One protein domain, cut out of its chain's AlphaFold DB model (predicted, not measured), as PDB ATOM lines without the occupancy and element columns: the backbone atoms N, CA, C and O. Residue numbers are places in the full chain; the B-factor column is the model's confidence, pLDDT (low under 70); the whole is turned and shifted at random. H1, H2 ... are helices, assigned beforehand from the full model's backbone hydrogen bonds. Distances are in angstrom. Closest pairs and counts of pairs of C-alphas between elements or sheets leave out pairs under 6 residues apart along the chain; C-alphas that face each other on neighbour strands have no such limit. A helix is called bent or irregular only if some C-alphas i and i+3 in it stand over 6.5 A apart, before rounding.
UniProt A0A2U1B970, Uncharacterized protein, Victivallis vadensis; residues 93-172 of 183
ATOM      1  N   LEU A  93     -13.503  -2.566  32.485       94.25
ATOM      2  CA  LEU A  93     -14.202  -3.481  31.585       94.25
ATOM      3  C   LEU A  93     -13.560  -3.515  30.193       94.25
ATOM      4  O   LEU A  93     -13.412  -4.588  29.614       94.25
ATOM      5  N   ALA A  94     -13.144  -2.364  29.657       94.44
ATOM      6  CA  ALA A  94     -12.516  -2.300  28.336       94.44
ATOM      7  C   ALA A  94     -11.230  -3.135  28.280       94.44
ATOM      8  O   ALA A  94     -10.979  -3.827  27.297       94.44
ATOM      9  N   GLU A  95     -10.438  -3.105  29.349       94.31
ATOM     10  CA  GLU A  95      -9.206  -3.882  29.432       94.31
ATOM     11  C   GLU A  95      -9.484  -5.387  29.513       94.31
ATOM     12  O   GLU A  95      -8.856  -6.180  28.813       94.31
ATOM     13  N   ARG A  96     -10.491  -5.796  30.288       94.88
ATOM     14  CA  ARG A  96     -10.885  -7.208  30.368       94.88
ATOM     15  C   ARG A  96     -11.442  -7.735  29.050       94.88
ATOM     16  O   ARG A  96     -11.068  -8.821  28.610       94.88
ATOM     17  N   VAL A  97     -12.270  -6.949  28.366       95.25
ATOM     18  CA  VAL A  97     -12.803  -7.329  27.050       95.25
ATOM     19  C   VAL A  97     -11.683  -7.408  26.002       95.25
ATOM     20  O   VAL A  97     -11.717  -8.309  25.167       95.25
ATOM     21  N   ARG A  98     -10.645  -6.557  26.071       95.19
ATOM     22  CA  ARG A  98      -9.436  -6.696  25.229       95.19
ATOM     23  C   ARG A  98      -8.705  -8.003  25.475       95.19
ATOM     24  O   ARG A  98      -8.377  -8.692  24.516       95.19
ATOM     25  N   GLN A  99      -8.473  -8.347  26.741       94.56
ATOM     26  CA  GLN A  99      -7.819  -9.603  27.116       94.56
ATOM     27  C   GLN A  99      -8.600 -10.807  26.577       94.56
ATOM     28  O   GLN A  99      -8.006 -11.750  26.059       94.56
ATOM     29  N   TYR A 100      -9.933 -10.745  26.628       95.00
ATOM     30  CA  TYR A 100     -10.791 -11.803  26.108       95.00
ATOM     31  C   TYR A 100     -10.766 -11.863  24.574       95.00
ATOM     32  O   TYR A 100     -10.589 -12.941  24.014       95.00
ATOM     33  N   SER A 101     -10.848 -10.717  23.889       95.00
ATOM     34  CA  SER A 101     -10.714 -10.644  22.426       95.00
ATOM     35  C   SER A 101      -9.374 -11.211  21.955       95.00
ATOM     36  O   SER A 101      -9.346 -12.032  21.047       95.00
ATOM     37  N   ALA A 102      -8.274 -10.843  22.617       94.19
ATOM     38  CA  ALA A 102      -6.942 -11.339  22.282       94.19
ATOM     39  C   ALA A 102      -6.815 -12.858  22.482       94.19
ATOM     40  O   ALA A 102      -6.122 -13.524  21.714       94.19
ATOM     41  N   LEU A 103      -7.493 -13.422  23.490       93.06
ATOM     42  CA  LEU A 103      -7.565 -14.871  23.687       93.06
ATOM     43  C   LEU A 103      -8.305 -15.550  22.530       93.06
ATOM     44  O   LEU A 103      -7.827 -16.564  22.024       93.06
ATOM     45  N   LEU A 104      -9.441 -14.997  22.095       94.50
ATOM     46  CA  LEU A 104     -10.173 -15.524  20.941       94.50
ATOM     47  C   LEU A 104      -9.319 -15.464  19.670       94.50
ATOM     48  O   LEU A 104      -9.188 -16.476  18.982       94.50
ATOM     49  N   ASP A 105      -8.667 -14.330  19.413       94.44
ATOM     50  CA  ASP A 105      -7.794 -14.135  18.254       94.44
ATOM     51  C   ASP A 105      -6.613 -15.120  18.252       94.44
ATOM     52  O   ASP A 105      -6.306 -15.717  17.219       94.44
ATOM     53  N   ALA A 106      -5.991 -15.362  19.414       91.00
ATOM     54  CA  ALA A 106      -4.889 -16.316  19.560       91.00
ATOM     55  C   ALA A 106      -5.288 -17.760  19.208       91.00
ATOM     56  O   ALA A 106      -4.444 -18.547  18.778       91.00
ATOM     57  N   HIS A 107      -6.566 -18.099  19.367       90.81
ATOM     58  CA  HIS A 107      -7.130 -19.399  19.010       90.81
ATOM     59  C   HIS A 107      -7.887 -19.385  17.667       90.81
ATOM     60  O   HIS A 107      -8.470 -20.399  17.286       90.81
ATOM     61  N   GLY A 108      -7.876 -18.265  16.932       93.25
ATOM     62  CA  GLY A 108      -8.588 -18.113  15.659       93.25
ATOM     63  C   GLY A 108     -10.113 -18.202  15.788       93.25
ATOM     64  O   GLY A 108     -10.789 -18.623  14.847       93.25
ATOM     65  N   LEU A 109     -10.655 -17.854  16.956       95.31
ATOM     66  CA  LEU A 109     -12.073 -17.955  17.281       95.31
ATOM     67  C   LEU A 109     -12.809 -16.645  16.990       95.31
ATOM     68  O   LEU A 109     -12.282 -15.551  17.166       95.31
ATOM     69  N   ALA A 110     -14.071 -16.756  16.579       94.88
ATOM     70  CA  ALA A 110     -14.935 -15.597  16.396       94.88
ATOM     71  C   ALA A 110     -15.400 -15.019  17.745       94.88
ATOM     72  O   ALA A 110     -15.552 -15.748  18.721       94.88
ATOM     73  N   ALA A 111     -15.765 -13.731  17.770       92.25
ATOM     74  CA  ALA A 111     -16.351 -13.060  18.941       92.25
ATOM     75  C   ALA A 111     -17.653 -13.707  19.462       92.25
ATOM     76  O   ALA A 111     -18.093 -13.412  20.568       92.25
ATOM     77  N   THR A 112     -18.289 -14.557  18.653       93.44
ATOM     78  CA  THR A 112     -19.498 -15.320  18.994       93.44
ATOM     79  C   THR A 112     -19.203 -16.751  19.445       93.44
ATOM     80  O   THR A 112     -20.141 -17.538  19.548       93.44
ATOM     81  N   ALA A 113     -17.931 -17.115  19.646       93.00
ATOM     82  CA  ALA A 113     -17.547 -18.448  20.087       93.00
ATOM     83  C   ALA A 113     -18.168 -18.783  21.448       93.00
ATOM     84  O   ALA A 113     -18.219 -17.966  22.369       93.00
ATOM     85  N   THR A 114     -18.644 -20.013  21.562       89.75
ATOM     86  CA  THR A 114     -19.238 -20.570  22.773       89.75
ATOM     87  C   THR A 114     -18.164 -21.022  23.762       89.75
ATOM     88  O   THR A 114     -17.022 -21.300  23.394       89.75
ATOM     89  N   SER A 115     -18.544 -21.168  25.035       86.44
ATOM     90  CA  SER A 115     -17.659 -21.716  26.075       86.44
ATOM     91  C   SER A 115     -17.062 -23.078  25.688       86.44
ATOM     92  O   SER A 115     -15.894 -23.341  25.983       86.44
ATOM     93  N   ASP A 116     -17.831 -23.928  25.004       90.38
ATOM     94  CA  ASP A 116     -17.385 -25.254  24.564       90.38
ATOM     95  C   ASP A 116     -16.351 -25.162  23.435       90.38
ATOM     96  O   ASP A 116     -15.337 -25.855  23.478       90.38
ATOM     97  N   GLU A 117     -16.557 -24.274  22.457       94.50
ATOM     98  CA  GLU A 117     -15.602 -24.041  21.364       94.50
ATOM     99  C   GLU A 117     -14.276 -23.481  21.884       94.50
ATOM    100  O   GLU A 117     -13.207 -23.937  21.476       94.50
ATOM    101  N   ILE A 118     -14.336 -22.545  22.835       93.56
ATOM    102  CA  ILE A 118     -13.139 -21.970  23.459       93.56
ATOM    103  C   ILE A 118     -12.400 -23.040  24.270       93.56
ATOM    104  O   ILE A 118     -11.185 -23.193  24.142       93.56
ATOM    105  N   SER A 119     -13.128 -23.827  25.065       92.12
ATOM    106  CA  SER A 119     -12.542 -24.916  25.854       92.12
ATOM    107  C   SER A 119     -11.901 -25.978  24.959       92.12
ATOM    108  O   SER A 119     -10.788 -26.429  25.235       92.12
ATOM    109  N   ALA A 120     -12.561 -26.347  23.858       94.69
ATOM    110  CA  ALA A 120     -12.026 -27.284  22.878       94.69
ATOM    111  C   ALA A 120     -10.753 -26.746  22.208       94.69
ATOM    112  O   ALA A 120      -9.788 -27.495  22.065       94.69
ATOM    113  N   ALA A 121     -10.712 -25.456  21.860       95.25
ATOM    114  CA  ALA A 121      -9.530 -24.830  21.273       95.25
ATOM    115  C   ALA A 121      -8.335 -24.800  22.240       95.25
ATOM    116  O   ALA A 121      -7.209 -25.077  21.831       95.25
ATOM    117  N   ILE A 122      -8.569 -24.521  23.528       93.81
ATOM    118  CA  ILE A 122      -7.517 -24.546  24.556       93.81
ATOM    119  C   ILE A 122      -6.997 -25.972  24.760       93.81
ATOM    120  O   ILE A 122      -5.788 -26.204  24.750       93.81
ATOM    121  N   MET A 123      -7.893 -26.947  24.928       92.50
ATOM    122  CA  MET A 123      -7.504 -28.335  25.193       92.50
ATOM    123  C   MET A 123      -6.857 -29.008  23.974       92.50
ATOM    124  O   MET A 123      -5.965 -29.847  24.131       92.50
ATOM    125  N   GLY A 124      -7.272 -28.616  22.768       92.94
ATOM    126  CA  GLY A 124      -6.740 -29.093  21.493       92.94
ATOM    127  C   GLY A 124      -5.408 -28.467  21.072       92.94
ATOM    128  O   GLY A 124      -4.838 -28.904  20.079       92.94
ATOM    129  N   ASP A 125      -4.887 -27.481  21.806       93.06
ATOM    130  CA  ASP A 125      -3.622 -26.812  21.484       93.06
ATOM    131  C   ASP A 125      -2.418 -27.744  21.724       93.06
ATOM    132  O   ASP A 125      -1.906 -27.867  22.836       93.06
ATOM    133  N   GLU A 126      -1.963 -28.448  20.687       92.94
ATOM    134  CA  GLU A 126      -0.848 -29.408  20.768       92.94
ATOM    135  C   GLU A 126       0.504 -28.760  21.109       92.94
ATOM    136  O   GLU A 126       1.451 -29.461  21.462       92.94
ATOM    137  N   THR A 127       0.606 -27.427  21.041       92.75
ATOM    138  CA  THR A 127       1.842 -26.699  21.361       92.75
ATOM    139  C   THR A 127       2.053 -26.495  22.863       92.75
ATOM    140  O   THR A 127       3.142 -26.102  23.278       92.75
ATOM    141  N   LYS A 128       1.032 -26.789  23.678       92.25
ATOM    142  CA  LYS A 128       1.027 -26.591  25.131       92.25
ATOM    143  C   LYS A 128       0.997 -27.913  25.888       92.25
ATOM    144  O   LYS A 128       0.359 -28.883  25.483       92.25
ATOM    145  N   THR A 129       1.634 -27.919  27.050       96.25
ATOM    146  CA  THR A 129       1.529 -28.996  28.037       96.25
ATOM    147  C   THR A 129       0.152 -29.006  28.707       96.25
ATOM    148  O   THR A 129      -0.541 -27.988  28.763       96.25
ATOM    149  N   ASP A 130      -0.237 -30.135  29.303       94.81
ATOM    150  CA  ASP A 130      -1.505 -30.244  30.043       94.81
ATOM    151  C   ASP A 130      -1.608 -29.237  31.201       94.81
ATOM    152  O   ASP A 130      -2.691 -28.720  31.497       94.81
ATOM    153  N   ALA A 131      -0.477 -28.909  31.834       95.19
ATOM    154  CA  ALA A 131      -0.414 -27.899  32.888       95.19
ATOM    155  C   ALA A 131      -0.713 -26.491  32.347       95.19
ATOM    156  O   ALA A 131      -1.487 -25.752  32.954       95.19
ATOM    157  N   GLU A 132      -0.156 -26.134  31.187       94.31
ATOM    158  CA  GLU A 132      -0.410 -24.847  30.528       94.31
ATOM    159  C   GLU A 132      -1.854 -24.736  30.031       94.31
ATOM    160  O   GLU A 132      -2.477 -23.688  30.195       94.31
ATOM    161  N   LYS A 133      -2.423 -25.822  29.491       92.88
ATOM    162  CA  LYS A 133      -3.840 -25.882  29.087       92.88
ATOM    163  C   LYS A 133      -4.776 -25.677  30.272       92.88
ATOM    164  O   LYS A 133      -5.704 -24.874  30.204       92.88
ATOM    165  N   THR A 134      -4.495 -26.356  31.383       93.44
ATOM    166  CA  THR A 134      -5.268 -26.215  32.624       93.44
ATOM    167  C   THR A 134      -5.182 -24.789  33.169       93.44
ATOM    168  O   THR A 134      -6.199 -24.206  33.543       93.44
ATOM    169  N   ALA A 135      -3.983 -24.195  33.172       92.81
ATOM    170  CA  ALA A 135      -3.785 -22.811  33.594       92.81
ATOM    171  C   ALA A 135      -4.537 -21.816  32.693       92.81
ATOM    172  O   ALA A 135      -5.165 -20.891  33.203       92.81
ATOM    173  N   ALA A 136      -4.534 -22.031  31.373       91.38
ATOM    174  CA  ALA A 136      -5.277 -21.208  30.421       91.38
ATOM    175  C   ALA A 136      -6.797 -21.301  30.637       91.38
ATOM    176  O   ALA A 136      -7.475 -20.275  30.656       91.38
ATOM    177  N   GLY A 137      -7.331 -22.505  30.873       91.06
ATOM    178  CA  GLY A 137      -8.745 -22.697  31.205       91.06
ATOM    179  C   GLY A 137      -9.149 -21.990  32.506       91.06
ATOM    180  O   GLY A 137     -10.179 -21.323  32.555       91.06
ATOM    181  N   ALA A 138      -8.311 -22.066  33.544       92.19
ATOM    182  CA  ALA A 138      -8.550 -21.346  34.796       92.19
ATOM    183  C   ALA A 138      -8.515 -19.818  34.603       92.19
ATOM    184  O   ALA A 138      -9.398 -19.118  35.095       92.19
ATOM    185  N   ALA A 139      -7.538 -19.307  33.846       91.31
ATOM    186  CA  ALA A 139      -7.426 -17.883  33.539       91.31
ATOM    187  C   ALA A 139      -8.636 -17.360  32.748       91.31
ATOM    188  O   ALA A 139      -9.124 -16.268  33.035       91.31
ATOM    189  N   LEU A 140      -9.154 -18.148  31.800       91.12
ATOM    190  CA  LEU A 140     -10.368 -17.826  31.051       91.12
ATOM    191  C   LEU A 140     -11.579 -17.668  31.983       91.12
ATOM    192  O   LEU A 140     -12.293 -16.672  31.884       91.12
ATOM    193  N   LEU A 141     -11.791 -18.612  32.906       89.88
ATOM    194  CA  LEU A 141     -12.897 -18.543  33.869       89.88
ATOM    195  C   LEU A 141     -12.809 -17.296  34.753       89.88
ATOM    196  O   LEU A 141     -13.810 -16.609  34.946       89.88
ATOM    197  N   THR A 142     -11.612 -16.978  35.256       92.44
ATOM    198  CA  THR A 142     -11.384 -15.742  36.019       92.44
ATOM    199  C   THR A 142     -11.682 -14.507  35.178       92.44
ATOM    200  O   THR A 142     -12.369 -13.608  35.646       92.44
ATOM    201  N   LEU A 143     -11.223 -14.471  33.927       92.69
ATOM    202  CA  LEU A 143     -11.435 -13.330  33.043       92.69
ATOM    203  C   LEU A 143     -12.918 -13.086  32.744       92.69
ATOM    204  O   LEU A 143     -13.369 -11.946  32.784       92.69
ATOM    205  N   ILE A 144     -13.686 -14.141  32.472       90.06
ATOM    206  CA  ILE A 144     -15.133 -14.034  32.249       90.06
ATOM    207  C   ILE A 144     -15.834 -13.517  33.506       90.06
ATOM    208  O   ILE A 144     -16.687 -12.638  33.406       90.06
ATOM    209  N   HIS A 145     -15.455 -14.023  34.680       90.88
ATOM    210  CA  HIS A 145     -16.023 -13.565  35.941       90.88
ATOM    211  C   HIS A 145     -15.703 -12.087  36.221       90.88
ATOM    212  O   HIS A 145     -16.590 -11.329  36.607       90.88
ATOM    213  N   ASP A 146     -14.469 -11.653  35.955       92.81
ATOM    214  CA  ASP A 146     -14.066 -10.248  36.058       92.81
ATOM    215  C   ASP A 146     -14.885  -9.360  35.105       92.81
ATOM    216  O   ASP A 146     -15.348  -8.288  35.500       92.81
ATOM    217  N   ILE A 147     -15.102  -9.807  33.860       92.94
ATOM    218  CA  ILE A 147     -15.956  -9.105  32.890       92.94
ATOM    219  C   ILE A 147     -17.387  -9.009  33.411       92.94
ATOM    220  O   ILE A 147     -17.982  -7.939  33.331       92.94
ATOM    221  N   GLU A 148     -17.936 -10.097  33.947       90.94
ATOM    222  CA  GLU A 148     -19.295 -10.126  34.481       90.94
ATOM    223  C   GLU A 148     -19.471  -9.126  35.625       90.94
ATOM    224  O   GLU A 148     -20.389  -8.308  35.579       90.94
ATOM    225  N   ILE A 149     -18.559  -9.129  36.602       90.81
ATOM    226  CA  ILE A 149     -18.573  -8.172  37.713       90.81
ATOM    227  C   ILE A 149     -18.486  -6.743  37.176       90.81
ATOM    228  O   ILE A 149     -19.334  -5.909  37.494       90.81
ATOM    229  N   ASN A 150     -17.495  -6.452  36.330       92.44
ATOM    230  CA  ASN A 150     -17.296  -5.092  35.837       92.44
ATOM    231  C   ASN A 150     -18.459  -4.611  34.968       92.44
ATOM    232  O   ASN A 150     -18.788  -3.426  34.990       92.44
ATOM    233  N   TYR A 151     -19.097  -5.517  34.230       90.88
ATOM    234  CA  TYR A 151     -20.277  -5.215  33.439       90.88
ATOM    235  C   TYR A 151     -21.500  -4.944  34.325       90.88
ATOM    236  O   TYR A 151     -22.188  -3.950  34.108       90.88
ATOM    237  N   GLN A 152     -21.728  -5.736  35.379       88.81
ATOM    238  CA  GLN A 152     -22.796  -5.487  36.360       88.81
ATOM    239  C   GLN A 152     -22.626  -4.136  37.075       88.81
ATOM    240  O   GLN A 152     -23.604  -3.420  37.295       88.81
ATOM    241  N   GLU A 153     -21.389  -3.745  37.381       90.12
ATOM    242  CA  GLU A 153     -21.062  -2.448  37.992       90.12
ATOM    243  C   GLU A 153     -21.413  -1.242  37.101       90.12
ATOM    244  O   GLU A 153     -21.541  -0.130  37.615       90.12
ATOM    245  N   THR A 154     -21.621  -1.431  35.791       89.50
ATOM    246  CA  THR A 154     -22.073  -0.347  34.895       89.50
ATOM    247  C   THR A 154     -23.532   0.055  35.123       89.50
ATOM    248  O   THR A 154     -23.952   1.116  34.664       89.50
ATOM    249  N   GLY A 155     -24.307  -0.764  35.844       83.06
ATOM    250  CA  GLY A 155     -25.725  -0.524  36.104       83.06
ATOM    251  C   GLY A 155     -26.652  -0.902  34.946       83.06
ATOM    252  O   GLY A 155     -27.853  -0.643  35.039       83.06
ATOM    253  N   GLU A 156     -26.131  -1.525  33.883       76.81
ATOM    254  CA  GLU A 156     -26.947  -2.087  32.803       76.81
ATOM    255  C   GLU A 156     -27.807  -3.250  33.339       76.81
ATOM    256  O   GLU A 156     -27.279  -4.259  33.820       76.81
ATOM    257  N   PRO A 157     -29.145  -3.134  33.310       59.00
ATOM    258  CA  PRO A 157     -30.020  -4.108  33.945       59.00
ATOM    259  C   PRO A 157     -30.076  -5.432  33.171       59.00
ATOM    260  O   PRO A 157     -30.383  -5.461  31.981       59.00
ATOM    261  N   GLY A 158     -29.902  -6.546  33.890       57.88
ATOM    262  CA  GLY A 158     -30.406  -7.865  33.486       57.88
ATOM    263  C   GLY A 158     -29.766  -8.499  32.247       57.88
ATOM    264  O   GLY A 158     -30.369  -9.398  31.664       57.88
ATOM    265  N   LEU A 159     -28.578  -8.057  31.836       56.16
ATOM    266  CA  LEU A 159     -27.850  -8.668  30.730       56.16
ATOM    267  C   LEU A 159     -26.864  -9.714  31.252       56.16
ATOM    268  O   LEU A 159     -25.978  -9.415  32.050       56.16
ATOM    269  N   ASP A 160     -27.027 -10.942  30.766       75.00
ATOM    270  CA  ASP A 160     -26.004 -11.976  30.855       75.00
ATOM    271  C   ASP A 160     -24.740 -11.464  30.150       75.00
ATOM    272  O   ASP A 160     -24.762 -11.171  28.947       75.00
ATOM    273  N   ALA A 161     -23.648 -11.327  30.905       73.06
ATOM    274  CA  ALA A 161     -22.380 -10.832  30.386       73.06
ATOM    275  C   ALA A 161     -21.906 -11.679  29.195       73.06
ATOM    276  O   ALA A 161     -21.396 -11.121  28.223       73.06
ATOM    277  N   TRP A 162     -22.177 -12.990  29.204       80.06
ATOM    278  CA  TRP A 162     -21.872 -13.875  28.081       80.06
ATOM    279  C   TRP A 162     -22.599 -13.487  26.798       80.06
ATOM    280  O   TRP A 162     -21.989 -13.422  25.731       80.06
ATOM    281  N   ALA A 163     -23.891 -13.178  26.890       85.00
ATOM    282  CA  ALA A 163     -24.673 -12.730  25.743       85.00
ATOM    283  C   ALA A 163     -24.221 -11.348  25.232       85.00
ATOM    284  O   ALA A 163     -24.392 -11.032  24.051       85.00
ATOM    285  N   ALA A 164     -23.639 -10.522  26.107       87.81
ATOM    286  CA  ALA A 164     -23.145  -9.191  25.770       87.81
ATOM    287  C   ALA A 164     -21.737  -9.191  25.143       87.81
ATOM    288  O   ALA A 164     -21.430  -8.261  24.393       87.81
ATOM    289  N   LEU A 165     -20.906 -10.215  25.388       91.38
ATOM    290  CA  LEU A 165     -19.506 -10.291  24.934       91.38
ATOM    291  C   LEU A 165     -19.292  -9.973  23.443       91.38
ATOM    292  O   LEU A 165     -18.431  -9.141  23.153       91.38
ATOM    293  N   PRO A 166     -20.076 -10.510  22.482       93.75
ATOM    294  CA  PRO A 166     -19.867 -10.191  21.070       93.75
ATOM    295  C   PRO A 166     -20.041  -8.699  20.766       93.75
ATOM    296  O   PRO A 166     -19.321  -8.131  19.943       93.75
ATOM    297  N   LYS A 167     -20.999  -8.043  21.432       93.69
ATOM    298  CA  LYS A 167     -21.234  -6.605  21.267       93.69
ATOM    299  C   LYS A 167     -20.210  -5.771  22.030       93.69
ATOM    300  O   LYS A 167     -19.776  -4.758  21.493       93.69
ATOM    301  N   LEU A 168     -19.796  -6.208  23.220       94.31
ATOM    302  CA  LEU A 168     -18.691  -5.595  23.959       94.31
ATOM    303  C   LEU A 168     -17.430  -5.569  23.080       94.31
ATOM    304  O   LEU A 168     -16.876  -4.506  22.834       94.31
ATOM    305  N   ILE A 169     -17.049  -6.700  22.480       95.38
ATOM    306  CA  ILE A 169     -15.918  -6.758  21.541       95.38
ATOM    307  C   ILE A 169     -16.147  -5.829  20.338       95.38
ATOM    308  O   ILE A 169     -15.271  -5.041  19.990       95.38
ATOM    309  N   LYS A 170     -17.332  -5.878  19.711       95.38
ATOM    310  CA  LYS A 170     -17.649  -5.059  18.528       95.38
ATOM    311  C   LYS A 170     -17.512  -3.552  18.782       95.38
ATOM    312  O   LYS A 170     -17.082  -2.831  17.884       95.38
ATOM    313  N   TYR A 171     -17.924  -3.080  19.956       95.44
ATOM    314  CA  TYR A 171     -17.932  -1.660  20.324       95.44
ATOM    315  C   TYR A 171     -16.783  -1.281  21.264       95.44
ATOM    316  O   TYR A 171     -16.837  -0.245  21.932       95.44
ATOM    317  N   LEU A 172     -15.745  -2.112  21.319       93.94
ATOM    318  CA  LEU A 172     -14.573  -1.871  22.134       93.94
ATOM    319  C   LEU A 172     -13.898  -0.543  21.728       93.94
ATOM    320  O   LEU A 172     -13.634  -0.320  20.541       93.94
TER     321      LEU A 172
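This is residues 93 to 172 of the 183 residues of an uncharacterized protein of Victivallis vadensis (UniProt A0A2U1B970). One long helix, H3, makes the long axis, and the shorter H1, H2 and H4 pack on one side of it, H4 crosswise near its last residues. The 80 printed residues have four named helices, H1 to H4 in order, and no named strand: all helix. The whole is compact, with a radius of gyration of the C-alphas of 12.9 A and spans of 40 by 20 by 20 A.

Find C-alpha 93 at (-14.202, -3.481, 31.585); from there H1 runs 19.9 A to residue 106. H2 is residues 115 to 123, 12.2 A. H3 is residues 130 to 152, 33.3 A. H4, residues 161 to 170, 14.0 A, ends at C-alpha 170, (-17.649, -5.059, 18.528); it is irregular, with C-alphas 163 and 166 7.2 A apart.

Start at the hub, H3. H1 touches it, closest C-alphas Leu 93 and Asn 150, 5.5 A, opposite ways at a shallow tilt of 33 degrees, only just short of steep. Residues 130 to 137 of H3 touch H2, closest C-alphas Lys 133 and Met 123, 5.9 A, a hairpin at 30 degrees. Residues 144 to 151 touch H4, closest C-alphas Glu 148 and Ala 161, 5.2 A, about perpendicular at 89 degrees. H2 and H4 are apart. O i to N i+4 pairs are within hydrogen-bond range throughout H1, H2 and H3, and in 4 of 6 in H4.

The C-alphas of Glu 126 and Gly 155 are the two farthest apart, 41.1 A. The printed part has no cut and no long link; pLDDT is under 70 at residues 157 to 159.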